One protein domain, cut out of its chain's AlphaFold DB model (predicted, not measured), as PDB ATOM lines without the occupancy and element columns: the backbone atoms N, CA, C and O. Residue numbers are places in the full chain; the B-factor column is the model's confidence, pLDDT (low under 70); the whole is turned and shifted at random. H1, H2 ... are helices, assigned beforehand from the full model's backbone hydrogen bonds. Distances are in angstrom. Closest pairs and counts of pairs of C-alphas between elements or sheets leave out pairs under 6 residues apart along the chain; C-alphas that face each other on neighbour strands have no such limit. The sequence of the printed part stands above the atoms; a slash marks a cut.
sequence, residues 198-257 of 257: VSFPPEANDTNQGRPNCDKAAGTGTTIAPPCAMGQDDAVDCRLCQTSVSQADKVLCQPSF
ATOM      1  N   VAL A 198      12.941  43.243  22.617       96.56
ATOM      2  CA  VAL A 198      11.995  42.697  23.597       96.56
ATOM      3  C   VAL A 198      11.526  43.797  24.550       96.56
ATOM      4  O   VAL A 198      12.321  44.405  25.264       96.56
ATOM      5  N   SER A 199      10.217  44.031  24.582       95.81
ATOM      6  CA  SER A 199       9.569  44.971  25.493       95.81
ATOM      7  C   SER A 199       8.853  44.228  26.616       95.81
ATOM      8  O   SER A 199       8.153  43.239  26.386       95.81
ATOM      9  N   PHE A 200       9.018  44.731  27.839       94.56
ATOM     10  CA  PHE A 200       8.470  44.161  29.069       94.56
ATOM     11  C   PHE A 200       7.435  45.122  29.660       94.56
ATOM     12  O   PHE A 200       7.764  45.903  30.561       94.56
ATOM     13  N   PRO A 201       6.198  45.137  29.138       94.19
ATOM     14  CA  PRO A 201       5.205  46.086  29.604       94.19
ATOM     15  C   PRO A 201       4.755  45.735  31.038       94.19
ATOM     16  O   PRO A 201       4.724  44.553  31.402       94.19
ATOM     17  N   PRO A 202       4.404  46.722  31.886       93.25
ATOM     18  CA  PRO A 202       4.109  46.483  33.301       93.25
ATOM     19  C   PRO A 202       3.008  45.446  33.556       93.25
ATOM     20  O   PRO A 202       3.046  44.741  34.562       93.25
ATOM     21  N   GLU A 203       2.030  45.320  32.660       93.19
ATOM     22  CA  GLU A 203       0.944  44.350  32.778       93.19
ATOM     23  C   GLU A 203       1.349  42.899  32.479       93.19
ATOM     24  O   GLU A 203       0.578  41.998  32.812       93.19
ATOM     25  N   ALA A 204       2.522  42.665  31.880       94.25
ATOM     26  CA  ALA A 204       3.096  41.330  31.691       94.25
ATOM     27  C   ALA A 204       3.816  40.807  32.948       94.25
ATOM     28  O   ALA A 204       4.110  39.616  33.044       94.25
ATOM     29  N   ASN A 205       4.060  41.680  33.929       93.81
ATOM     30  CA  ASN A 205       4.759  41.334  35.156       93.81
ATOM     31  C   ASN A 205       3.836  40.635  36.172       93.81
ATOM     32  O   ASN A 205       2.814  41.190  36.590       93.81
ATOM     33  N   ASP A 206       4.221  39.440  36.624       93.12
ATOM     34  CA  ASP A 206       3.628  38.782  37.788       93.12
ATOM     35  C   ASP A 206       4.275  39.289  39.086       93.12
ATOM     36  O   ASP A 206       5.420  38.964  39.413       93.12
ATOM     37  N   THR A 207       3.514  40.060  39.865       92.19
ATOM     38  CA  THR A 207       3.959  40.640  41.140       92.19
ATOM     39  C   THR A 207       4.303  39.593  42.202       92.19
ATOM     40  O   THR A 207       5.006  39.918  43.157       92.19
ATOM     41  N   ASN A 208       3.843  38.346  42.055       93.44
ATOM     42  CA  ASN A 208       4.108  37.283  43.028       93.44
ATOM     43  C   ASN A 208       5.534  36.727  42.946       93.44
ATOM     44  O   ASN A 208       5.999  36.109  43.902       93.44
ATOM     45  N   GLN A 209       6.249  36.951  41.841       88.88
ATOM     46  CA  GLN A 209       7.611  36.431  41.678       88.88
ATOM     47  C   GLN A 209       8.700  37.335  42.264       88.88
ATOM     48  O   GLN A 209       9.879  36.985  42.215       88.88
ATOM     49  N   GLY A 210       8.340  38.505  42.801       84.50
ATOM     50  CA  GLY A 210       9.286  39.431  43.434       84.50
ATOM     51  C   GLY A 210      10.330  40.042  42.487       84.50
ATOM     52  O   GLY A 210      11.212  40.764  42.944       84.50
ATOM     53  N   ARG A 211      10.235  39.780  41.178       86.31
ATOM     54  CA  ARG A 211      11.102  40.316  40.124       86.31
ATOM     55  C   ARG A 211      10.286  40.576  38.856       86.31
ATOM     56  O   ARG A 211       9.390  39.773  38.580       86.31
ATOM     57  N   PRO A 212      10.588  41.644  38.088       86.50
ATOM     58  CA  PRO A 212      10.083  41.803  36.728       86.50
ATOM     59  C   PRO A 212      10.189  40.492  35.941       86.50
ATOM     60  O   PRO A 212      11.223  39.829  35.988       86.50
ATOM     61  N   ASN A 213       9.114  40.096  35.273       91.38
ATOM     62  CA  ASN A 213       9.028  38.884  34.462       91.38
ATOM     63  C   ASN A 213       8.007  39.082  33.336       91.38
ATOM     64  O   ASN A 213       7.401  40.148  33.217       91.38
ATOM     65  N   CYS A 214       7.835  38.046  32.522       94.00
ATOM     66  CA  CYS A 214       6.847  38.012  31.455       94.00
ATOM     67  C   CYS A 214       5.810  36.889  31.626       94.00
ATOM     68  O   CYS A 214       5.373  36.264  30.661       94.00
ATOM     69  N   ASP A 215       5.448  36.567  32.864       92.94
ATOM     70  CA  ASP A 215       4.667  35.360  33.153       92.94
ATOM     71  C   ASP A 215       3.155  35.622  33.201       92.94
ATOM     72  O   ASP A 215       2.353  34.683  33.205       92.94
ATOM     73  N   LYS A 216       2.731  36.892  33.191       93.12
ATOM     74  CA  LYS A 216       1.314  37.252  33.184       93.12
ATOM     75  C   LYS A 216       0.771  37.318  31.757       93.12
ATOM     76  O   LYS A 216       1.196  38.138  30.944       93.12
ATOM     77  N   ALA A 217      -0.226  36.482  31.468       89.00
ATOM     78  CA  ALA A 217      -0.929  36.493  30.187       89.00
ATOM     79  C   ALA A 217      -1.604  37.850  29.903       89.00
ATOM     80  O   ALA A 217      -1.927  38.613  30.818       89.00
ATOM     81  N   ALA A 218      -1.850  38.133  28.621       88.00
ATOM     82  CA  ALA A 218      -2.665  39.272  28.211       88.00
ATOM     83  C   ALA A 218      -4.040  39.223  28.899       88.00
ATOM     84  O   ALA A 218      -4.650  38.159  29.017       88.00
ATOM     85  N   GLY A 219      -4.526  40.373  29.371       85.38
ATOM     86  CA  GLY A 219      -5.848  40.459  29.985       85.38
ATOM     87  C   GLY A 219      -6.951  40.098  28.988       85.38
ATOM     88  O   GLY A 219      -6.806  40.299  27.779       85.38
ATOM     89  N   THR A 220      -8.078  39.588  29.485       83.12
ATOM     90  CA  THR A 220      -9.241  39.263  28.649       83.12
ATOM     91  C   THR A 220      -9.653  40.477  27.811       83.12
ATOM     92  O   THR A 220      -9.925  41.544  28.356       83.12
ATOM     93  N   GLY A 221      -9.686  40.323  26.484       81.44
ATOM     94  CA  GLY A 221     -10.042  41.395  25.545       81.44
ATOM     95  C   GLY A 221      -8.875  42.268  25.066       81.44
ATOM     96  O   GLY A 221      -9.075  43.082  24.169       81.44
ATOM     97  N   THR A 222      -7.658  42.084  25.590       84.50
ATOM     98  CA  THR A 222      -6.458  42.733  25.035       84.50
ATOM     99  C   THR A 222      -5.853  41.863  23.936       84.50
ATOM    100  O   THR A 222      -5.464  40.722  24.172       84.50
ATOM    101  N   THR A 223      -5.806  42.393  22.714       86.19
ATOM    102  CA  THR A 223      -5.080  41.763  21.604       86.19
ATOM    103  C   THR A 223      -3.699  42.393  21.548       86.19
ATOM    104  O   THR A 223      -3.591  43.600  21.339       86.19
ATOM    105  N   ILE A 224      -2.652  41.594  21.756       89.62
ATOM    106  CA  ILE A 224      -1.283  42.063  21.547       89.62
ATOM    107  C   ILE A 224      -1.069  42.139  20.036       89.62
ATOM    108  O   ILE A 224      -1.125  41.113  19.357       89.62
ATOM    109  N   ALA A 225      -0.874  43.346  19.512       90.06
ATOM    110  CA  ALA A 225      -0.579  43.533  18.100       90.06
ATOM    111  C   ALA A 225       0.808  42.940  17.793       90.06
ATOM    112  O   ALA A 225       1.781  43.326  18.449       90.06
ATOM    113  N   PRO A 226       0.926  41.993  16.847       92.38
ATOM    114  CA  PRO A 226       2.229  41.487  16.449       92.38
ATOM    115  C   PRO A 226       3.013  42.571  15.685       92.38
ATOM    116  O   PRO A 226       2.404  43.366  14.964       92.38
ATOM    117  N   PRO A 227       4.354  42.599  15.806       95.19
ATOM    118  CA  PRO A 227       5.195  43.472  14.993       95.19
ATOM    119  C   PRO A 227       5.091  43.088  13.517       95.19
ATOM    120  O   PRO A 227       4.869  41.917  13.187       95.19
ATOM    121  N   CYS A 228       5.328  44.042  12.617       95.62
ATOM    122  CA  CYS A 228       5.232  43.762  11.186       95.62
ATOM    123  C   CYS A 228       6.300  42.797  10.681       95.62
ATOM    124  O   CYS A 228       6.067  41.979   9.789       95.62
ATOM    125  N   ALA A 229       7.481  42.893  11.271       95.31
ATOM    126  CA  ALA A 229       8.577  41.983  11.053       95.31
ATOM    127  C   ALA A 229       9.208  41.708  12.414       95.31
ATOM    128  O   ALA A 229       9.949  42.528  12.943       95.31
ATOM    129  N   MET A 230       8.899  40.554  13.008       95.94
ATOM    130  CA  MET A 230       9.489  40.183  14.293       95.94
ATOM    131  C   MET A 230      11.019  40.201  14.201       95.94
ATOM    132  O   MET A 230      11.602  39.569  13.315       95.94
ATOM    133  N   GLY A 231      11.643  40.946  15.115       96.94
ATOM    134  CA  GLY A 231      13.080  41.197  15.111       96.94
ATOM    135  C   GLY A 231      13.530  42.385  14.266       96.94
ATOM    136  O   GLY A 231      14.734  42.556  14.099       96.94
ATOM    137  N   GLN A 232      12.615  43.187  13.723       98.12
ATOM    138  CA  GLN A 232      12.950  44.344  12.904       98.12
ATOM    139  C   GLN A 232      12.100  45.559  13.289       98.12
ATOM    140  O   GLN A 232      10.882  45.504  13.161       98.12
ATOM    141  N   ASP A 233      12.765  46.646  13.690       97.94
ATOM    142  CA  ASP A 233      12.239  47.996  13.977       97.94
ATOM    143  C   ASP A 233      11.198  48.111  15.114       97.94
ATOM    144  O   ASP A 233      11.328  48.973  15.982       97.94
ATOM    145  N   ASP A 234      10.195  47.238  15.141       97.00
ATOM    146  CA  ASP A 234       9.116  47.212  16.121       97.00
ATOM    147  C   ASP A 234       9.520  46.463  17.397       97.00
ATOM    148  O   ASP A 234      10.172  45.414  17.370       97.00
ATOM    149  N   ALA A 235       9.043  46.964  18.536       96.62
ATOM    150  CA  ALA A 235       9.162  46.256  19.800       96.62
ATOM    151  C   ALA A 235       8.367  44.935  19.777       96.62
ATOM    152  O   ALA A 235       7.220  44.873  19.332       96.62
ATOM    153  N   VAL A 236       8.962  43.881  20.327       96.38
ATOM    154  CA  VAL A 236       8.359  42.562  20.505       96.38
ATOM    155  C   VAL A 236       7.885  42.445  21.947       96.38
ATOM    156  O   VAL A 236       8.698  42.391  22.866       96.38
ATOM    157  N   ASP A 237       6.572  42.383  22.168       96.06
ATOM    158  CA  ASP A 237       6.026  42.094  23.497       96.06
ATOM    159  C   ASP A 237       6.609  40.774  24.016       96.06
ATOM    160  O   ASP A 237       6.582  39.753  23.320       96.06
ATOM    161  N   CYS A 238       7.139  40.776  25.237       96.19
ATOM    162  CA  CYS A 238       7.787  39.606  25.813       96.19
ATOM    163  C   CYS A 238       6.868  38.361  25.817       96.19
ATOM    164  O   CYS A 238       7.353  37.235  25.696       96.19
ATOM    165  N   ARG A 239       5.539  38.536  25.881       95.25
ATOM    166  CA  ARG A 239       4.561  37.435  25.873       95.25
ATOM    167  C   ARG A 239       4.477  36.806  24.486       95.25
ATOM    168  O   ARG A 239       4.381  35.588  24.371       95.25
ATOM    169  N   LEU A 240       4.576  37.624  23.433       94.94
ATOM    170  CA  LEU A 240       4.719  37.149  22.052       94.94
ATOM    171  C   LEU A 240       6.098  36.529  21.808       94.94
ATOM    172  O   LEU A 240       6.205  35.532  21.098       94.94
ATOM    173  N   CYS A 241       7.152  37.073  22.419       96.19
ATOM    174  CA  CYS A 241       8.484  36.475  22.368       96.19
ATOM    175  C   CYS A 241       8.445  35.032  22.894       96.19
ATOM    176  O   CYS A 241       8.886  34.118  22.200       96.19
ATOM    177  N   GLN A 242       7.847  34.792  24.070       94.94
ATOM    178  CA  GLN A 242       7.797  33.461  24.692       94.94
ATOM    179  C   GLN A 242       7.128  32.389  23.823       94.94
ATOM    180  O   GLN A 242       7.469  31.209  23.945       94.94
ATOM    181  N   THR A 243       6.164  32.772  22.983       93.44
ATOM    182  CA  THR A 243       5.469  31.850  22.074       93.44
ATOM    183  C   THR A 243       6.199  31.660  20.747       93.44
ATOM    184  O   THR A 243       5.943  30.675  20.059       93.44
ATOM    185  N   SER A 244       7.114  32.569  20.403       91.88
ATOM    186  CA  SER A 244       7.794  32.608  19.103       91.88
ATOM    187  C   SER A 244       9.204  32.014  19.126       91.88
ATOM    188  O   SER A 244       9.752  31.703  18.071       91.88
ATOM    189  N   VAL A 245       9.796  31.834  20.312       93.25
ATOM    190  CA  VAL A 245      11.142  31.264  20.476       93.25
ATOM    191  C   VAL A 245      11.116  29.808  20.946       93.25
ATOM    192  O   VAL A 245      10.128  29.307  21.488       93.25
ATOM    193  N   SER A 246      12.243  29.116  20.767       93.00
ATOM    194  CA  SER A 246      12.427  27.761  21.289       93.00
ATOM    195  C   SER A 246      12.372  27.741  22.824       93.00
ATOM    196  O   SER A 246      12.685  28.729  23.488       93.00
ATOM    197  N   GLN A 247      12.045  26.592  23.424       91.75
ATOM    198  CA  GLN A 247      12.044  26.451  24.889       91.75
ATOM    199  C   GLN A 247      13.407  26.801  25.517       91.75
ATOM    200  O   GLN A 247      13.439  27.331  26.626       91.75
ATOM    201  N   ALA A 248      14.514  26.535  24.814       89.94
ATOM    202  CA  ALA A 248      15.863  26.866  25.272       89.94
ATOM    203  C   ALA A 248      16.145  28.380  25.243       89.94
ATOM    204  O   ALA A 248      16.953  28.867  26.030       89.94
ATOM    205  N   ASP A 249      15.454  29.122  24.377       91.62
ATOM    206  CA  ASP A 249      15.656  30.558  24.181       91.62
ATOM    207  C   ASP A 249      14.605  31.418  24.904       91.62
ATOM    208  O   ASP A 249      14.701  32.640  24.883       91.62
ATOM    209  N   LYS A 250      13.645  30.821  25.630       93.19
ATOM    210  CA  LYS A 250      12.659  31.571  26.439       93.19
ATOM    211  C   LYS A 250      13.281  32.499  27.479       93.19
ATOM    212  O   LYS A 250      12.638  33.460  27.891       93.19
ATOM    213  N   VAL A 251      14.523  32.237  27.884       93.31
ATOM    214  CA  VAL A 251      15.290  33.132  28.759       93.31
ATOM    215  C   VAL A 251      15.488  34.523  28.141       93.31
ATOM    216  O   VAL A 251      15.562  35.493  28.880       93.31
ATOM    217  N   LEU A 252      15.495  34.640  26.806       92.50
ATOM    218  CA  LEU A 252      15.573  35.925  26.095       92.50
ATOM    219  C   LEU A 252      14.296  36.758  26.252       92.50
ATOM    220  O   LEU A 252      14.327  37.976  26.131       92.50
ATOM    221  N   CYS A 253      13.173  36.097  26.530       94.88
ATOM    222  CA  CYS A 253      11.869  36.722  26.734       94.88
ATOM    223  C   CYS A 253      11.586  37.014  28.211       94.88
ATOM    224  O   CYS A 253      10.444  37.282  28.584       94.88
ATOM    225  N   GLN A 254      12.605  36.904  29.061       93.31
ATOM    226  CA  GLN A 254      12.574  37.288  30.463       93.31
ATOM    227  C   GLN A 254      13.590  38.416  30.660       93.31
ATOM    228  O   GLN A 254      14.627  38.422  29.994       93.31
ATOM    229  N   PRO A 255      13.327  39.378  31.552       85.75
ATOM    230  CA  PRO A 255      14.289  40.432  31.815       85.75
ATOM    231  C   PRO A 255      15.541  39.823  32.462       85.75
ATOM    232  O   PRO A 255      15.468  39.145  33.489       85.75
ATOM    233  N   SER A 256      16.696  40.041  31.836       76.88
ATOM    234  CA  SER A 256      18.003  39.690  32.388       76.88
ATOM    235  C   SER A 256      18.420  40.740  33.421       76.88
ATOM    236  O   SER A 256      18.512  41.920  33.077       76.88
ATOM    237  N   PHE A 257      18.644  40.311  34.665       57.97
ATOM    238  CA  PHE A 257      19.209  41.129  35.747       57.97
ATOM    239  C   PHE A 257      20.727  40.985  35.809       57.97
ATOM    240  O   PHE A 257      21.209  39.850  35.576       57.97
TER     241      PHE A 257
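What this domain is: This is residues 198 to 257 of the 257 residues of an uncharacterized protein of uncultured bacterium (UniProt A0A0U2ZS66). There is little regular structure here: a long stretch, residues 198 to 237, winds in wide loops, and two short helices, H1 and H2, follow it and touch. The 60 printed residues hold two named helices, H1 then H2, and no named strand; the class is all helix, with 11 residues in named elements. The whole is compact, with a radius of gyration of the C-alphas of 11.4 A, and spans 32 by 29 by 19 A.

Where its parts are: Start at C-alpha 198, at (11.995, 42.697, 23.597), and go through 40 residues with no named element. At C-alpha 238, (7.787, 39.606, 25.813), H1 begins; it runs 9.7 A to residue 244. H2, residues 250 to 253, runs 5.2 A to C-alpha 253 at (11.869, 36.722, 26.734).

How they stand to each other: Look at Cys 238 and Cys 253, the closest C-alphas of H1 and H2, 5.1 A apart; these helices touch. Residues 198 to 199 pair with residues 236 to 237, parallel. In H1, 2 of 3 O i to N i+4 pairs are within hydrogen-bond range; H2 is too short for such a pair.

The domain as a whole: The C-alphas of Gly 210 and Cys 228 are the two farthest apart, 32.8 A. The printed part has no cut, and the link from H1 to H2 is tight. Mean pLDDT of the printed part is 91.5; residue 257, the chain's last, is under 70.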